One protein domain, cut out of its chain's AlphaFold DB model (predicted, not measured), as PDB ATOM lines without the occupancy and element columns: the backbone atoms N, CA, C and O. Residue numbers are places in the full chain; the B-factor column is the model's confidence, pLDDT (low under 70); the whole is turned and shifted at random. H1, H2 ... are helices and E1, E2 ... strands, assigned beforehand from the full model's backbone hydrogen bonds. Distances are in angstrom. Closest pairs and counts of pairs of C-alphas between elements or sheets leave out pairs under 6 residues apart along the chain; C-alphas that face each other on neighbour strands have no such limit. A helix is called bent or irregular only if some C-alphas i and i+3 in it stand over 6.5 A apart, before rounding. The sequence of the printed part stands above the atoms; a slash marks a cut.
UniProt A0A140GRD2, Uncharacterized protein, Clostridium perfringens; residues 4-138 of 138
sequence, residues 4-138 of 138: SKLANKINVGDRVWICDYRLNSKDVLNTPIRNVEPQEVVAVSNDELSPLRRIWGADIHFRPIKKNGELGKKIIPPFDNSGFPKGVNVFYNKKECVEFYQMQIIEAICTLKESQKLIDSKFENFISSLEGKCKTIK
ATOM      1  N   SER A   4     136.404 125.549  78.646       49.91
ATOM      2  CA  SER A   4     137.713 125.411  77.996       49.91
ATOM      3  C   SER A   4     137.829 124.213  77.046       49.91
ATOM      4  O   SER A   4     138.671 124.230  76.158       49.91
ATOM      5  N   LYS A   5     136.979 123.185  77.190       50.31
ATOM      6  CA  LYS A   5     136.939 122.034  76.268       50.31
ATOM      7  C   LYS A   5     135.997 122.240  75.072       50.31
ATOM      8  O   LYS A   5     136.115 121.515  74.089       50.31
ATOM      9  N   LEU A   6     135.072 123.197  75.160       57.31
ATOM     10  CA  LEU A   6     134.053 123.505  74.145       57.31
ATOM     11  C   LEU A   6     134.268 124.858  73.457       57.31
ATOM     12  O   LEU A   6     133.688 125.073  72.401       57.31
ATOM     13  N   ALA A   7     135.119 125.735  73.997       52.91
ATOM     14  CA  ALA A   7     135.404 127.063  73.456       52.91
ATOM     15  C   ALA A   7     135.798 127.017  71.971       52.91
ATOM     16  O   ALA A   7     135.349 127.845  71.192       52.91
ATOM     17  N   ASN A   8     136.538 125.980  71.565       56.91
ATOM     18  CA  ASN A   8     136.973 125.782  70.178       56.91
ATOM     19  C   ASN A   8     135.900 125.149  69.265       56.91
ATOM     20  O   ASN A   8     136.205 124.796  68.131       56.91
ATOM     21  N   LYS A   9     134.676 124.917  69.759       74.62
ATOM     22  CA  LYS A   9     133.581 124.248  69.029       74.62
ATOM     23  C   LYS A   9     132.287 125.062  68.964       74.62
ATOM     24  O   LYS A   9     131.335 124.594  68.348       74.62
ATOM     25  N   ILE A  10     132.230 126.219  69.622       86.06
ATOM     26  CA  ILE A  10     131.049 127.087  69.622       86.06
ATOM     27  C   ILE A  10     131.276 128.192  68.597       86.06
ATOM     28  O   ILE A  10     132.223 128.965  68.721       86.06
ATOM     29  N   ASN A  11     130.389 128.273  67.614       89.56
ATOM     30  CA  ASN A  11     130.412 129.287  66.570       89.56
ATOM     31  C   ASN A  11     129.358 130.366  66.830       89.56
ATOM     32  O   ASN A  11     128.368 130.150  67.530       89.56
ATOM     33  N   VAL A  12     129.552 131.543  66.232       92.56
ATOM     34  CA  VAL A  12     128.525 132.594  66.223       92.56
ATOM     35  C   VAL A  12     127.238 132.043  65.599       92.56
ATOM     36  O   VAL A  12     127.268 131.421  64.541       92.56
ATOM     37  N   GLY A  13     126.108 132.283  66.260       92.88
ATOM     38  CA  GLY A  13     124.789 131.781  65.877       92.88
ATOM     39  C   GLY A  13     124.374 130.487  66.579       92.88
ATOM     40  O   GLY A  13     123.179 130.179  66.592       92.88
ATOM     41  N   ASP A  14     125.302 129.767  67.218       93.38
ATOM     42  CA  ASP A  14     124.975 128.522  67.914       93.38
ATOM     43  C   ASP A  14     124.020 128.775  69.085       93.38
ATOM     44  O   ASP A  14     124.240 129.654  69.925       93.38
ATOM     45  N   ARG A  15     122.965 127.953  69.157       95.00
ATOM     46  CA  ARG A  15     122.068 127.869  70.311       95.00
ATOM     47  C   ARG A  15     122.589 126.822  71.273       95.00
ATOM     48  O   ARG A  15     122.715 125.650  70.921       95.00
ATOM     49  N   VAL A  16     122.876 127.249  72.491       93.81
ATOM     50  CA  VAL A  16     123.422 126.392  73.541       93.81
ATOM     51  C   VAL A  16     122.739 126.687  74.868       93.81
ATOM     52  O   VAL A  16     122.093 127.715  75.055       93.81
ATOM     53  N   TRP A  17     122.890 125.772  75.810       94.56
ATOM     54  CA  TRP A  17     122.452 125.931  77.186       94.56
ATOM     55  C   TRP A  17     123.649 126.242  78.068       94.56
ATOM     56  O   TRP A  17     124.678 125.576  77.970       94.56
ATOM     57  N   ILE A  18     123.505 127.225  78.953       93.56
ATOM     58  CA  ILE A  18     124.543 127.566  79.924       93.56
ATOM     59  C   ILE A  18     124.027 127.513  81.350       93.56
ATOM     60  O   ILE A  18     122.871 127.847  81.614       93.56
ATOM     61  N   CYS A  19     124.908 127.130  82.266       92.94
ATOM     62  CA  CYS A  19     124.675 127.200  83.702       92.94
ATOM     63  C   CYS A  19     125.996 127.361  84.454       92.94
ATOM     64  O   CYS A  19     127.059 126.944  83.990       92.94
ATOM     65  N   ASP A  20     125.948 127.963  85.635       90.81
ATOM     66  CA  ASP A  20     127.115 128.065  86.506       90.81
ATOM     67  C   ASP A  20     126.679 128.451  87.923       90.81
ATOM     68  O   ASP A  20     126.253 129.586  88.152       90.81
ATOM     69  N   TYR A  21     126.792 127.520  88.867       90.06
ATOM     70  CA  TYR A  21     126.678 127.815  90.292       90.06
ATOM     71  C   TYR A  21     128.003 127.548  91.002       90.06
ATOM     72  O   TYR A  21     128.520 126.431  90.966       90.06
ATOM     73  N   ARG A  22     128.564 128.568  91.659       85.69
ATOM     74  CA  ARG A  22     129.826 128.450  92.404       85.69
ATOM     75  C   ARG A  22     129.755 129.232  93.708       85.69
ATOM     76  O   ARG A  22     129.609 130.454  93.686       85.69
ATOM     77  N   LEU A  23     129.907 128.532  94.833       85.56
ATOM     78  CA  LEU A  23     130.115 129.168  96.133       85.56
ATOM     79  C   LEU A  23     131.515 129.765  96.235       85.56
ATOM     80  O   LEU A  23     132.465 129.300  95.602       85.56
ATOM     81  N   ASN A  24     131.643 130.782  97.082       79.88
ATOM     82  CA  ASN A  24     132.946 131.272  97.485       79.88
ATOM     83  C   ASN A  24     133.530 130.352  98.557       79.88
ATOM     84  O   ASN A  24     133.045 130.312  99.681       79.88
ATOM     85  N   SER A  25     134.603 129.632  98.229       70.25
ATOM     86  CA  SER A  25     135.257 128.719  99.174       70.25
ATOM     87  C   SER A  25     135.906 129.429 100.366       70.25
ATOM     88  O   SER A  25     136.172 128.792 101.378       70.25
ATOM     89  N   LYS A  26     136.194 130.733 100.254       72.06
ATOM     90  CA  LYS A  26     136.728 131.546 101.360       72.06
ATOM     91  C   LYS A  26     135.627 132.147 102.228       72.06
ATOM     92  O   LYS A  26     135.914 132.580 103.338       72.06
ATOM     93  N   ASP A  27     134.405 132.200 101.710       76.62
ATOM     94  CA  ASP A  27     133.285 132.872 102.354       76.62
ATOM     95  C   ASP A  27     131.960 132.254 101.904       76.62
ATOM     96  O   ASP A  27     131.226 132.780 101.066       76.62
ATOM     97  N   VAL A  28     131.707 131.060 102.430       74.81
ATOM     98  CA  VAL A  28     130.597 130.202 102.000       74.81
ATOM     99  C   VAL A  28     129.224 130.763 102.369       74.81
ATOM    100  O   VAL A  28     128.233 130.347 101.781       74.81
ATOM    101  N   LEU A  29     129.156 131.688 103.333       76.62
ATOM    102  CA  LEU A  29     127.906 132.295 103.800       76.62
ATOM    103  C   LEU A  29     127.497 133.521 102.973       76.62
ATOM    104  O   LEU A  29     126.361 133.977 103.080       76.62
ATOM    105  N   ASN A  30     128.406 134.047 102.154       76.62
ATOM    106  CA  ASN A  30     128.138 135.182 101.286       76.62
ATOM    107  C   ASN A  30     127.577 134.767  99.920       76.62
ATOM    108  O   ASN A  30     127.467 133.589  99.574       76.62
ATOM    109  N   THR A  31     127.194 135.775  99.132       76.25
ATOM    110  CA  THR A  31     126.661 135.607  97.776       76.25
ATOM    111  C   THR A  31     127.562 134.683  96.947       76.25
ATOM    112  O   THR A  31     128.783 134.875  96.940       76.25
ATOM    113  N   PRO A  32     126.995 133.701  96.219       82.50
ATOM    114  CA  PRO A  32     127.783 132.837  95.348       82.50
ATOM    115  C   PRO A  32     128.603 133.677  94.365       82.50
ATOM    116  O   PRO A  32     128.107 134.665  93.820       82.50
ATOM    117  N   ILE A  33     129.842 133.247  94.093       81.38
ATOM    118  CA  ILE A  33     130.730 133.868  93.093       81.38
ATOM    119  C   ILE A  33     129.995 133.982  91.758       81.38
ATOM    120  O   ILE A  33     130.139 134.965  91.029       81.38
ATOM    121  N   ARG A  34     129.184 132.971  91.436       80.00
ATOM    122  CA  ARG A  34     128.313 133.008  90.275       80.00
ATOM    123  C   ARG A  34     127.033 132.230  90.512       80.00
ATOM    124  O   ARG A  34     127.049 131.147  91.091       80.00
ATOM    125  N   ASN A  35     125.949 132.799  89.998       89.06
ATOM    126  CA  ASN A  35     124.659 132.146  89.881       89.06
ATOM    127  C   ASN A  35     124.069 132.430  88.491       89.06
ATOM    128  O   ASN A  35     123.420 133.452  88.256       89.06
ATOM    129  N   VAL A  36     124.366 131.546  87.545       90.75
ATOM    130  CA  VAL A  36     123.750 131.496  86.219       90.75
ATOM    131  C   VAL A  36     122.873 130.257  86.195       90.75
ATOM    132  O   VAL A  36     123.364 129.143  86.025       90.75
ATOM    133  N   GLU A  37     121.574 130.459  86.381       93.81
ATOM    134  CA  GLU A  37     120.591 129.389  86.233       93.81
ATOM    135  C   GLU A  37     120.603 128.826  84.801       93.81
ATOM    136  O   GLU A  37     120.881 129.588  83.859       93.81
ATOM    137  N   PRO A  38     120.273 127.529  84.626       95.69
ATOM    138  CA  PRO A  38     120.162 126.896  83.318       95.69
ATOM    139  C   PRO A  38     119.281 127.704  82.369       95.69
ATOM    140  O   PRO A  38     118.076 127.845  82.578       95.69
ATOM    141  N   GLN A  39     119.883 128.223  81.303       95.62
ATOM    142  CA  GLN A  39     119.175 129.032  80.316       95.62
ATOM    143  C   GLN A  39     119.714 128.811  78.909       95.62
ATOM    144  O   GLN A  39     120.905 128.556  78.719       95.62
ATOM    145  N   GLU A  40     118.822 128.936  77.931       96.06
ATOM    146  CA  GLU A  40     119.179 128.913  76.518       96.06
ATOM    147  C   GLU A  40     119.744 130.274  76.097       96.06
ATOM    148  O   GLU A  40     119.191 131.335  76.417       96.06
ATOM    149  N   VAL A  41     120.857 130.241  75.377       95.81
ATOM    150  CA  VAL A  41     121.567 131.414  74.870       95.81
ATOM    151  C   VAL A  41     121.966 131.207  73.417       95.81
ATOM    152  O   VAL A  41     122.083 130.080  72.939       95.81
ATOM    153  N   VAL A  42     122.229 132.315  72.732       95.62
ATOM    154  CA  VAL A  42     122.920 132.329  71.440       95.62
ATOM    155  C   VAL A  42     124.341 132.843  71.639       95.62
ATOM    156  O   VAL A  42     124.547 133.804  72.389       95.62
ATOM    157  N   ALA A  43     125.306 132.213  70.972       93.69
ATOM    158  CA  ALA A  43     126.655 132.740  70.814       93.69
ATOM    159  C   ALA A  43     126.659 133.878  69.785       93.69
ATOM    160  O   ALA A  43     126.209 133.715  68.654       93.69
ATOM    161  N   VAL A  44     127.159 135.040  70.175       93.81
ATOM    162  CA  VAL A  44     127.137 136.271  69.379       93.81
ATOM    163  C   VAL A  44     128.558 136.791  69.239       93.81
ATOM    164  O   VAL A  44     129.353 136.655  70.173       93.81
ATOM    165  N   SER A  45     128.889 137.386  68.091       92.06
ATOM    166  CA  SER A  45     130.213 137.973  67.891       92.06
ATOM    167  C   SER A  45     130.457 139.086  68.905       92.06
ATOM    168  O   SER A  45     129.605 139.943  69.148       92.06
ATOM    169  N   ASN A  46     131.637 139.088  69.513       88.62
ATOM    170  CA  ASN A  46     132.051 140.155  70.415       88.62
ATOM    171  C   ASN A  46     132.239 141.501  69.686       88.62
ATOM    172  O   ASN A  46     132.186 142.547  70.329       88.62
ATOM    173  N   ASP A  47     132.378 141.496  68.355       89.88
ATOM    174  CA  ASP A  47     132.433 142.717  67.540       89.88
ATOM    175  C   ASP A  47     131.079 143.445  67.445       89.88
ATOM    176  O   ASP A  47     131.039 144.623  67.097       89.88
ATOM    177  N   GLU A  48     129.965 142.794  67.810       88.81
ATOM    178  CA  GLU A  48     128.660 143.464  67.938       88.81
ATOM    179  C   GLU A  48     128.575 144.365  69.182       88.81
ATOM    180  O   GLU A  48     127.642 145.165  69.321       88.81
ATOM    181  N   LEU A  49     129.520 144.239  70.118       88.81
ATOM    182  CA  LEU A  49     129.569 145.081  71.307       88.81
ATOM    183  C   LEU A  49     130.285 146.395  71.008       88.81
ATOM    184  O   LEU A  49     131.290 146.449  70.302       88.81
ATOM    185  N   SER A  50     129.805 147.479  71.625       88.06
ATOM    186  CA  SER A  50     130.545 148.739  71.595       88.06
ATOM    187  C   SER A  50     131.921 148.567  72.259       88.06
ATOM    188  O   SER A  50     132.052 147.751  73.177       88.06
ATOM    189  N   PRO A  51     132.939 149.363  71.881       84.75
ATOM    190  CA  PRO A  51     134.295 149.225  72.423       84.75
ATOM    191  C   PRO A  51     134.365 149.211  73.959       84.75
ATOM    192  O   PRO A  51     135.156 148.476  74.538       84.75
ATOM    193  N   LEU A  52     133.481 149.964  74.627       85.06
ATOM    194  CA  LEU A  52     133.389 150.038  76.091       85.06
ATOM    195  C   LEU A  52     132.828 148.770  76.752       85.06
ATOM    196  O   LEU A  52     133.004 148.576  77.952       85.06
ATOM    197  N   ARG A  53     132.103 147.937  76.003       83.94
ATOM    198  CA  ARG A  53     131.476 146.702  76.500       83.94
ATOM    199  C   ARG A  53     132.155 145.445  75.965       83.94
ATOM    200  O   ARG A  53     131.721 144.351  76.315       83.94
ATOM    201  N   ARG A  54     133.187 145.600  75.129       84.75
ATOM    202  CA  ARG A  54     133.939 144.496  74.536       84.75
ATOM    203  C   ARG A  54     134.526 143.612  75.632       84.75
ATOM    204  O   ARG A  54     135.140 144.101  76.582       84.75
ATOM    205  N   ILE A  55     134.356 142.303  75.486       84.94
ATOM    206  CA  ILE A  55     134.939 141.327  76.408       84.94
ATOM    207  C   ILE A  55     136.340 140.976  75.911       84.94
ATOM    208  O   ILE A  55     136.493 140.306  74.895       84.94
ATOM    209  N   TRP A  56     137.376 141.455  76.591       80.81
ATOM    210  CA  TRP A  56     138.755 141.192  76.179       80.81
ATOM    211  C   TRP A  56     139.114 139.706  76.279       80.81
ATOM    212  O   TRP A  56     138.767 139.041  77.253       80.81
ATOM    213  N   GLY A  57     139.819 139.198  75.264       78.44
ATOM    214  CA  GLY A  57     140.242 137.794  75.201       78.44
ATOM    215  C   GLY A  57     139.143 136.807  74.797       78.44
ATOM    216  O   GLY A  57     139.330 135.606  74.972       78.44
ATOM    217  N   ALA A  58     138.012 137.290  74.276       82.00
ATOM    218  CA  ALA A  58     136.925 136.462  73.767       82.00
ATOM    219  C   ALA A  58     136.492 136.889  72.360       82.00
ATOM    220  O   ALA A  58     136.275 138.076  72.111       82.00
ATOM    221  N   ASP A  59     136.283 135.914  71.478       85.94
ATOM    222  CA  ASP A  59     135.720 136.152  70.139       85.94
ATOM    223  C   ASP A  59     134.189 136.206  70.166       85.94
ATOM    224  O   ASP A  59     133.555 136.875  69.349       85.94
ATOM    225  N   ILE A  60     133.582 135.542  71.153       89.75
ATOM    226  CA  ILE A  60     132.132 135.448  71.312       89.75
ATOM    227  C   ILE A  60     131.673 135.883  72.703       89.75
ATOM    228  O   ILE A  60     132.429 135.880  73.674       89.75
ATOM    229  N   HIS A  61     130.387 136.196  72.808       91.50
ATOM    230  CA  HIS A  61     129.667 136.330  74.067       91.50
ATOM    231  C   HIS A  61     128.286 135.686  73.967       91.50
ATOM    232  O   HIS A  61     127.790 135.425  72.875       91.50
ATOM    233  N   PHE A  62     127.648 135.431  75.107       93.12
ATOM    234  CA  PHE A  62     126.333 134.801  75.138       93.12
ATOM    235  C   PHE A  62     125.228 135.810  75.415       93.12
ATOM    236  O   PHE A  62     125.361 136.683  76.282       93.12
ATOM    237  N   ARG A  63     124.104 135.652  74.711       95.12
ATOM    238  CA  ARG A  63     122.874 136.416  74.944       95.12
ATOM    239  C   ARG A  63     121.699 135.469  75.200       95.12
ATOM    240  O   ARG A  63     121.472 134.585  74.376       95.12
ATOM    241  N   PRO A  64     120.937 135.641  76.298       96.19
ATOM    242  CA  PRO A  64     119.761 134.815  76.580       96.19
ATOM    243  C   PRO A  64     118.711 134.910  75.485       96.19
ATOM    244  O   PRO A  64     118.464 136.000  74.967       96.19
ATOM    245  N   ILE A  65     118.042 133.800  75.194       95.44
ATOM    246  CA  ILE A  65     116.857 133.792  74.339       95.44
ATOM    247  C   ILE A  65     115.634 134.061  75.220       95.44
ATOM    248  O   ILE A  65     115.392 133.377  76.215       95.44
ATOM    249  N   LYS A  66     114.863 135.100  74.895       92.56
ATOM    250  CA  LYS A  66     113.604 135.412  75.578       92.56
ATOM    251  C   LYS A  66     112.494 134.459  75.122       92.56
ATOM    252  O   LYS A  66     112.571 133.846  74.064       92.56
ATOM    253  N   LYS A  67     111.381 134.431  75.862       89.25
ATOM    254  CA  LYS A  67     110.185 133.634  75.516       89.25
ATOM    255  C   LYS A  67     109.620 133.919  74.115       89.25
ATOM    256  O   LYS A  67     109.038 133.029  73.515       89.25
ATOM    257  N   ASN A  68     109.784 135.142  73.608       89.81
ATOM    258  CA  ASN A  68     109.346 135.543  72.267       89.81
ATOM    259  C   ASN A  68     110.371 135.213  71.160       89.81
ATOM    260  O   ASN A  68     110.173 135.616  70.021       89.81
ATOM    261  N   GLY A  69     111.473 134.527  71.483       87.56
ATOM    262  CA  GLY A  69     112.542 134.181  70.543       87.56
ATOM    263  C   GLY A  69     113.575 135.288  70.303       87.56
ATOM    264  O   GLY A  69     114.591 135.036  69.661       87.56
ATOM    265  N   GLU A  70     113.368 136.498  70.833       92.06
ATOM    266  CA  GLU A  70     114.339 137.588  70.714       92.06
ATOM    267  C   GLU A  70     115.529 137.421  71.663       92.06
ATOM    268  O   GLU A  70     115.422 136.848  72.749       92.06
ATOM    269  N   LEU A  71     116.650 138.056  71.320       93.44
ATOM    270  CA  LEU A  71     117.812 138.117  72.199       93.44
ATOM    271  C   LEU A  71     117.610 139.116  73.348       93.44
ATOM    272  O   LEU A  71     117.276 140.292  73.171       93.44
ATOM    273  N   GLY A  72     117.890 138.661  74.565       91.62
ATOM    274  CA  GLY A  72     117.994 139.483  75.762       91.62
ATOM    275  C   GLY A  72     119.136 140.498  75.667       91.62
ATOM    276  O   GLY A  72     120.103 140.307  74.935       91.62
ATOM    277  N   LYS A  73     119.042 141.603  76.420       89.56
ATOM    278  CA  LYS A  73     120.102 142.633  76.494       89.56
ATOM    279  C   LYS A  73     121.273 142.235  77.402       89.56
ATOM    280  O   LYS A  73     122.303 142.902  77.394       89.56
ATOM    281  N   LYS A  74     121.091 141.196  78.226       91.44
ATOM    282  CA  LYS A  74     122.117 140.692  79.141       91.44
ATOM    283  C   LYS A  74     123.252 140.078  78.323       91.44
ATOM    284  O   LYS A  74     123.001 139.224  77.481       91.44
ATOM    285  N   ILE A  75     124.471 140.522  78.604       91.12
ATOM    286  CA  ILE A  75     125.703 139.956  78.058       91.12
ATOM    287  C   ILE A  75     126.240 138.990  79.105       91.12
ATOM    288  O   ILE A  75     126.384 139.360  80.272       91.12
ATOM    289  N   ILE A  76     126.503 137.755  78.698       90.00
ATOM    290  CA  ILE A  76     127.109 136.742  79.553       90.00
ATOM    291  C   ILE A  76     128.472 136.400  78.944       90.00
ATOM    292  O   ILE A  76     128.521 135.855  77.839       90.00
ATOM    293  N   PRO A  77     129.583 136.764  79.608       86.88
ATOM    294  CA  PRO A  77     130.906 136.491  79.080       86.88
ATOM    295  C   PRO A  77     131.200 134.984  79.116       86.88
ATOM    296  O   PRO A  77     130.753 134.290  80.035       86.88
ATOM    297  N   PRO A  78     131.966 134.470  78.141       82.31
ATOM    298  CA  PRO A  78     132.374 133.071  78.131       82.31
ATOM    299  C   PRO A  78     133.322 132.733  79.284       82.31
ATOM    300  O   PRO A  78     133.259 131.630  79.822       82.31
ATOM    301  N   PHE A  79     134.164 133.685  79.695       78.31
ATOM    302  CA  PHE A  79     135.175 133.521  80.740       78.31
ATOM    303  C   PHE A  79     134.866 134.370  81.976       78.31
ATOM    304  O   PHE A  79     133.970 135.215  81.976       78.31
ATOM    305  N   ASP A  80     135.604 134.120  83.054       67.25
ATOM    306  CA  ASP A  80     135.515 134.888  84.291       67.25
ATOM    307  C   ASP A  80     136.625 135.942  84.375       67.25
ATOM    308  O   ASP A  80     137.787 135.630  84.128       67.25
ATOM    309  N   ASN A  81     136.280 137.165  84.783       56.91
ATOM    310  CA  ASN A  81     137.261 138.218  85.070       56.91
ATOM    311  C   ASN A  81     137.777 138.138  86.519       56.91
ATOM    312  O   ASN A  81     138.666 138.892  86.902       56.91
ATOM    313  N   SER A  82     137.233 137.235  87.344       55.44
ATOM    314  CA  SER A  82     137.541 137.133  88.775       55.44
ATOM    315  C   SER A  82     138.817 136.338  89.102       55.44
ATOM    316  O   SER A  82     138.974 135.875  90.233       55.44
ATOM    317  N   GLY A  83     139.692 136.085  88.123       48.75
ATOM    318  CA  GLY A  83     140.911 135.284  88.308       48.75
ATOM    319  C   GLY A  83     140.676 133.774  88.470       48.75
ATOM    320  O   GLY A  83     141.619 133.039  88.757       48.75
ATOM    321  N   PHE A  84     139.444 133.286  88.272       52.28
ATOM    322  CA  PHE A  84     139.153 131.853  88.235       52.28
ATOM    323  C   PHE A  84     139.318 131.312  86.806       52.28
ATOM    324  O   PHE A  84     138.710 131.845  85.879       52.28
ATOM    325  N   PRO A  85     140.059 130.208  86.598       54.88
ATOM    326  CA  PRO A  85     140.425 129.721  85.262       54.88
ATOM    327  C   PRO A  85     139.262 129.109  84.458       54.88
ATOM    328  O   PRO A  85     139.480 128.555  83.383       54.88
ATOM    329  N   LYS A  86     138.028 129.138  84.976       67.81
ATOM    330  CA  LYS A  86     136.879 128.435  84.396       67.81
ATOM    331  C   LYS A  86     135.772 129.421  84.032       67.81
ATOM    332  O   LYS A  86     135.264 130.147  84.884       67.81
ATOM    333  N   GLY A  87     135.432 129.424  82.746       76.50
ATOM    334  CA  GLY A  87     134.277 130.117  82.185       76.50
ATOM    335  C   GLY A  87     132.937 129.489  82.569       76.50
ATOM    336  O   GLY A  87     132.903 128.508  83.309       76.50
ATOM    337  N   VAL A  88     131.839 130.043  82.049       85.50
ATOM    338  CA  VAL A  88     130.489 129.475  82.245       85.50
ATOM    339  C   VAL A  88     130.397 128.065  81.656       85.50
ATOM    340  O   VAL A  88     130.996 127.789  80.618       85.50
ATOM    341  N   ASN A  89     129.646 127.151  82.272       88.69
ATOM    342  CA  ASN A  89     129.479 125.819  81.684       88.69
ATOM    343  C   ASN A  89     128.508 125.896  80.508       88.69
ATOM    344  O   ASN A  89     127.482 126.565  80.603       88.69
ATOM    345  N   VAL A  90     128.837 125.205  79.414       90.00
ATOM    346  CA  VAL A  90     128.055 125.201  78.171       90.00
ATOM    347  C   VAL A  90     127.724 123.768  77.779       90.00
ATOM    348  O   VAL A  90     128.561 122.872  77.902       90.00
ATOM    349  N   PHE A  91     126.506 123.574  77.286       91.31
ATOM    350  CA  PHE A  91     125.926 122.296  76.896       91.31
ATOM    351  C   PHE A  91     125.094 122.475  75.626       91.31
ATOM    352  O   PHE A  91     124.454 123.508  75.441       91.31
ATOM    353  N   TYR A  92     125.037 121.460  74.766       91.12
ATOM    354  CA  TYR A  92     124.159 121.499  73.588       91.12
ATOM    355  C   TYR A  92     122.703 121.155  73.918       91.12
ATOM    356  O   TYR A  92     121.809 121.435  73.125       91.12
ATOM    357  N   ASN A  93     122.438 120.559  75.084       92.75
ATOM    358  CA  ASN A  93     121.088 120.198  75.492       92.75
ATOM    359  C   ASN A  93     120.755 120.676  76.909       92.75
ATOM    360  O   ASN A  93     121.609 120.775  77.794       92.75
ATOM    361  N   LYS A  94     119.464 120.949  77.112       95.06
ATOM    362  CA  LYS A  94     118.908 121.415  78.385       95.06
ATOM    363  C   LYS A  94     119.128 120.420  79.519       95.06
ATOM    364  O   LYS A  94     119.378 120.838  80.643       95.06
ATOM    365  N   LYS A  95     118.985 119.124  79.232       95.56
ATOM    366  CA  LYS A  95     119.000 118.068  80.247       95.56
ATOM    367  C   LYS A  95     120.346 118.030  80.967       95.56
ATOM    368  O   LYS A  95     120.370 118.207  82.178       95.56
ATOM    369  N   GLU A  96     121.444 117.927  80.224       93.56
ATOM    370  CA  GLU A  96     122.800 117.937  80.781       93.56
ATOM    371  C   GLU A  96     123.106 119.230  81.538       93.56
ATOM    372  O   GLU A  96     123.735 119.197  82.591       93.56
ATOM    373  N   CYS A  97     122.639 120.372  81.024       94.25
ATOM    374  CA  CYS A  97     122.807 121.665  81.682       94.25
ATOM    375  C   CYS A  97     122.117 121.697  83.057       94.25
ATOM    376  O   CYS A  97     122.714 122.092  84.057       94.25
ATOM    377  N   VAL A  98     120.868 121.230  83.125       96.12
ATOM    378  CA  VAL A  98     120.102 121.163  84.376       96.12
ATOM    379  C   VAL A  98     120.713 120.157  85.348       96.12
ATOM    380  O   VAL A  98     120.897 120.495  86.514       96.12
ATOM    381  N   GLU A  99     121.065 118.957  84.882       95.44
ATOM    382  CA  GLU A  99     121.700 117.923  85.710       95.44
ATOM    383  C   GLU A  99     123.025 118.424  86.295       95.44
ATOM    384  O   GLU A  99     123.275 118.288  87.492       95.44
ATOM    385  N   PHE A 100     123.849 119.091  85.483       93.38
ATOM    386  CA  PHE A 100     125.110 119.650  85.951       93.38
ATOM    387  C   PHE A 100     124.903 120.779  86.964       93.38
ATOM    388  O   PHE A 100     125.574 120.809  87.993       93.38
ATOM    389  N   TYR A 101     123.956 121.686  86.722       94.25
ATOM    390  CA  TYR A 101     123.633 122.741  87.682       94.25
ATOM    391  C   TYR A 101     123.140 122.165  89.015       94.25
ATOM    392  O   TYR A 101     123.568 122.611  90.076       94.25
ATOM    393  N   GLN A 102     122.292 121.134  88.982       95.69
ATOM    394  CA  GLN A 102     121.842 120.437  90.189       95.69
ATOM    395  C   GLN A 102     123.012 119.813  90.954       95.69
ATOM    396  O   GLN A 102     123.067 119.952  92.173       95.69
ATOM    397  N   MET A 103     123.972 119.194  90.259       94.62
ATOM    398  CA  MET A 103     125.196 118.698  90.894       94.62
ATOM    399  C   MET A 103     125.966 119.823  91.597       94.62
ATOM    400  O   MET A 103     126.347 119.655  92.751       94.62
ATOM    401  N   GLN A 104     126.127 120.988  90.960       92.56
ATOM    402  CA  GLN A 104     126.801 122.139  91.577       92.56
ATOM    403  C   GLN A 104     126.066 122.653  92.828       92.56
ATOM    404  O   GLN A 104     126.701 123.026  93.815       92.56
ATOM    405  N   ILE A 105     124.730 122.655  92.816       93.50
ATOM    406  CA  ILE A 105     123.916 123.016  93.987       93.50
ATOM    407  C   ILE A 105     124.087 121.986  95.111       93.50
ATOM    408  O   ILE A 105     124.212 122.360  96.275       93.50
ATOM    409  N   ILE A 106     124.124 120.691  94.786       94.44
ATOM    410  CA  ILE A 106     124.352 119.625  95.770       94.44
ATOM    411  C   ILE A 106     125.741 119.764  96.400       94.44
ATOM    412  O   ILE A 106     125.854 119.725  97.624       94.44
ATOM    413  N   GLU A 107     126.781 119.984  95.592       91.38
ATOM    414  CA  GLU A 107     128.142 120.246  96.076       91.38
ATOM    415  C   GLU A 107     128.168 121.445  97.030       91.38
ATOM    416  O   GLU A 107     128.713 121.354  98.129       91.38
ATOM    417  N   ALA A 108     127.497 122.536  96.660       90.75
ATOM    418  CA  ALA A 108     127.378 123.718  97.499       90.75
ATOM    419  C   ALA A 108     126.694 123.435  98.847       90.75
ATOM    420  O   ALA A 108     127.182 123.864  99.894       90.75
ATOM    421  N   ILE A 109     125.596 122.673  98.845       92.25
ATOM    422  CA  ILE A 109     124.910 122.250 100.073       92.25
ATOM    423  C   ILE A 109     125.842 121.406 100.951       92.25
ATOM    424  O   ILE A 109     125.869 121.594 102.168       92.25
ATOM    425  N   CYS A 110     126.610 120.486 100.362       92.12
ATOM    426  CA  CYS A 110     127.582 119.678 101.097       92.12
ATOM    427  C   CYS A 110     128.656 120.556 101.752       92.12
ATOM    428  O   CYS A 110     128.873 120.441 102.958       92.12
ATOM    429  N   THR A 111     129.242 121.497 101.007       90.06
ATOM    430  CA  THR A 111     130.231 122.448 101.541       90.06
ATOM    431  C   THR A 111     129.670 123.281 102.697       90.06
ATOM    432  O   THR A 111     130.349 123.485 103.708       90.06
ATOM    433  N   LEU A 112     128.421 123.744 102.595       90.94
ATOM    434  CA  LEU A 112     127.759 124.489 103.671       90.94
ATOM    435  C   LEU A 112     127.559 123.633 104.924       90.94
ATOM    436  O   LEU A 112     127.849 124.093 106.025       90.94
ATOM    437  N   LYS A 113     127.128 122.374 104.771       92.81
ATOM    438  CA  LYS A 113     126.969 121.436 105.896       92.81
ATOM    439  C   LYS A 113     128.297 121.128 106.587       92.81
ATOM    440  O   LYS A 113     128.342 121.021 107.808       92.81
ATOM    441  N   GLU A 114     129.376 120.972 105.827       91.25
ATOM    442  CA  GLU A 114     130.721 120.775 106.381       91.25
ATOM    443  C   GLU A 114     131.201 122.014 107.142       91.25
ATOM    444  O   GLU A 114     131.707 121.905 108.260       91.25
ATOM    445  N   SER A 115     130.973 123.196 106.571       89.88
ATOM    446  CA  SER A 115     131.328 124.470 107.200       89.88
ATOM    447  C   SER A 115     130.548 124.699 108.492       89.88
ATOM    448  O   SER A 115     131.131 125.122 109.487       89.88
ATOM    449  N   GLN A 116     129.254 124.364 108.499       92.38
ATOM    450  CA  GLN A 116     128.408 124.415 109.690       92.38
ATOM    451  C   GLN A 116     128.987 123.547 110.810       92.38
ATOM    452  O   GLN A 116     129.276 124.065 111.883       92.38
ATOM    453  N   LYS A 117     129.268 122.264 110.540       93.81
ATOM    454  CA  LYS A 117     129.865 121.351 111.533       93.81
ATOM    455  C   LYS A 117     131.178 121.885 112.109       93.81
ATOM    456  O   LYS A 117     131.428 121.763 113.306       93.81
ATOM    457  N   LEU A 118     132.028 122.470 111.263       91.25
ATOM    458  CA  LEU A 118     133.300 123.045 111.697       91.25
ATOM    459  C   LEU A 118     133.095 124.254 112.620       91.25
ATOM    460  O   LEU A 118     133.823 124.414 113.598       91.25
ATOM    461  N   ILE A 119     132.137 125.118 112.292       91.69
ATOM    462  CA  ILE A 119     131.802 126.299 113.090       91.69
ATOM    463  C   ILE A 119     131.196 125.878 114.433       91.69
ATOM    464  O   ILE A 119     131.648 126.371 115.465       91.69
ATOM    465  N   ASP A 120     130.259 124.930 114.432       95.38
ATOM    466  CA  ASP A 120     129.621 124.409 115.646       95.38
ATOM    467  C   ASP A 120     130.674 123.843 116.613       95.38
ATOM    468  O   ASP A 120     130.741 124.254 117.771       95.38
ATOM    469  N   SER A 121     131.604 123.021 116.113       95.75
ATOM    470  CA  SER A 121     132.705 122.486 116.926       95.75
ATOM    471  C   SER A 121     133.618 123.581 117.499       95.75
ATOM    472  O   SER A 121     134.096 123.479 118.631       95.75
ATOM    473  N   LYS A 122     133.870 124.668 116.756       95.69
ATOM    474  CA  LYS A 122     134.640 125.811 117.279       95.69
ATOM    475  C   LYS A 122     133.906 126.512 118.421       95.69
ATOM    476  O   LYS A 122     134.556 126.886 119.397       95.69
ATOM    477  N   PHE A 123     132.589 126.677 118.311       96.50
ATOM    478  CA  PHE A 123     131.778 127.251 119.382       96.50
ATOM    479  C   PHE A 123     131.768 126.363 120.625       96.50
ATOM    480  O   PHE A 123     132.014 126.873 121.715       96.50
ATOM    481  N   GLU A 124     131.574 125.052 120.470       97.12
ATOM    482  CA  GLU A 124     131.613 124.093 121.583       97.12
ATOM    483  C   GLU A 124     132.947 124.157 122.337       97.12
ATOM    484  O   GLU A 124     132.972 124.358 123.551       97.12
ATOM    485  N   ASN A 125     134.069 124.104 121.609       96.12
ATOM    486  CA  ASN A 125     135.405 124.215 122.198       96.12
ATOM    487  C   ASN A 125     135.606 125.541 122.949       96.12
ATOM    488  O   ASN A 125     136.219 125.580 124.020       96.12
ATOM    489  N   PHE A 126     135.091 126.643 122.398       96.19
ATOM    490  CA  PHE A 126     135.181 127.953 123.031       96.19
ATOM    491  C   PHE A 126     134.352 128.030 124.319       96.19
ATOM    492  O   PHE A 126     134.855 128.518 125.334       96.19
ATOM    493  N   ILE A 127     133.127 127.494 124.309       96.75
ATOM    494  CA  ILE A 127     132.259 127.397 125.490       96.75
ATOM    495  C   ILE A 127     132.954 126.584 126.587       96.75
ATOM    496  O   ILE A 127     133.128 127.094 127.693       96.75
ATOM    497  N   SER A 128     133.454 125.383 126.278       95.81
ATOM    498  CA  SER A 128     134.154 124.541 127.260       95.81
ATOM    499  C   SER A 128     135.394 125.221 127.852       95.81
ATOM    500  O   SER A 128     135.664 125.100 129.048       95.81
ATOM    501  N   SER A 129     136.137 125.991 127.046       95.31
ATOM    502  CA  SER A 129     137.264 126.801 127.528       95.31
ATOM    503  C   SER A 129     136.820 127.865 128.544       95.31
ATOM    504  O   SER A 129     137.489 128.073 129.559       95.31
ATOM    505  N   LEU A 130     135.699 128.551 128.300       95.69
ATOM    506  CA  LEU A 130     135.157 129.552 129.227       95.69
ATOM    507  C   LEU A 130     134.628 128.915 130.518       95.69
ATOM    508  O   LEU A 130     134.928 129.402 131.607       95.69
ATOM    509  N   GLU A 131     133.917 127.794 130.415       94.44
ATOM    510  CA  GLU A 131     133.445 127.027 131.573       94.44
ATOM    511  C   GLU A 131     134.606 126.547 132.453       94.44
ATOM    512  O   GLU A 131     134.527 126.614 133.683       94.44
ATOM    513  N   GLY A 132     135.704 126.104 131.833       92.56
ATOM    514  CA  GLY A 132     136.937 125.746 132.528       92.56
ATOM    515  C   GLY A 132     137.504 126.912 133.340       92.56
ATOM    516  O   GLY A 132     137.812 126.732 134.516       92.56
ATOM    517  N   LYS A 133     137.564 128.116 132.754       92.88
ATOM    518  CA  LYS A 133     138.021 129.337 133.446       92.88
ATOM    519  C   LYS A 133     137.121 129.727 134.620       92.88
ATOM    520  O   LYS A 133     137.625 130.155 135.651       92.88
ATOM    521  N   CYS A 134     135.803 129.568 134.497       87.56
ATOM    522  CA  CYS A 134     134.884 129.840 135.607       87.56
ATOM    523  C   CYS A 134     135.129 128.924 136.815       87.56
ATOM    524  O   CYS A 134     134.937 129.355 137.950       87.56
ATOM    525  N   LYS A 135     135.544 127.671 136.592       85.94
ATOM    526  CA  LYS A 135     135.806 126.709 137.675       85.94
ATOM    527  C   LYS A 135     137.094 127.013 138.444       85.94
ATOM    528  O   LYS A 135     137.140 126.720 139.629       85.94
ATOM    529  N   THR A 136     138.101 127.607 137.805       79.81
ATOM    530  CA  THR A 136     139.392 127.963 138.425       79.81
ATOM    531  C   THR A 136     139.381 129.271 139.218       79.81
ATOM    532  O   THR A 136     140.356 129.561 139.900       79.81
ATOM    533  N   ILE A 137     138.313 130.069 139.119       77.38
ATOM    534  CA  ILE A 137     138.154 131.346 139.846       77.38
ATOM    535  C   ILE A 137     137.425 131.148 141.199       77.38
ATOM    536  O   ILE A 137     137.261 132.098 141.961       77.38
ATOM    537  N   LYS A 138     137.003 129.918 141.521       54.22
ATOM    538  CA  LYS A 138     136.481 129.532 142.842       54.22
ATOM    539  C   LYS A 138     137.585 128.956 143.716       54.22
ATOM    540  O   LYS A 138     137.512 129.201 144.937       54.22
TER     541      LYS A 138
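AT A GLANCE: This is residues 4 to 138 of the 138 residues of an uncharacterized protein of Clostridium perfringens (UniProt A0A140GRD2). A small body built on a twisted, curled sheet of four strands bears one very long helix, H2, which packs along the sheet with residues 94 to 108 and sticks out as an arm from residue 117 on. The short H1 only grazes the sheet. The printed part has 135 residues, with two named helices and four named strands in the order H1 E1 E2 E3 E4 H2; the antiparallel sheet runs E3 E2 E1 E4, and the class is mixed. The whole is only just extended, close to loose, with a radius of gyration of the C-alphas of 21.8 A and spans of 77 by 34 by 29 A.

IN THESE COORDINATES: Find C-alpha 4 at (137.713, 125.411, 77.996), where H1, residues 4 to 9, begins; it is irregular, with C-alphas 5 and 8 7.2 A apart. Then come E1, residues 15 to 22, 23.4 A; E2, residues 34 to 45, 23.0 A, which bends by 100 degrees at residue 38; E3, residues 60 to 64; and E4, residues 89 to 91. H2, residues 94 to 136, runs 63.8 A to C-alpha 136 at (139.392, 127.963, 138.425).

HOW THE PARTS SIT: E1, E2 and E3 form a meander, each the antiparallel neighbour of the one before, and E4 beside E1 completes a Greek key. Look for N 18 and O 39 at 2.9 A, N 44 and O 61 at 2.8 A, and N 17 and O 91 at 2.8 A, within hydrogen-bond range. H2 on the sheet makes two layers, 9.6 A over it; it lies over E1 and, only just, not over E4, with 2 C-alphas there. It runs along E1, at 3 degrees on the local plane; their closest C-alphas, Tyr 21 and Gln 104, are 5.8 A apart. H1 and H2 are apart. Every O i to N i+4 pair is within range in H2; H1 has 0 of 2, and 1 of 3 O i to N i+3.

THE WHOLE: The C-alphas of Gly 13 and Lys 138 are farthest apart, 77.9 A. Without the free residues 117 to 138, the body spans 46 by 30 by 27 A. The printed part has no cut; the links E1 to E2, E2 to E3 and E3 to E4 are long. Residues 4 to 8, 80 to 86 and 138 have pLDDT under 70.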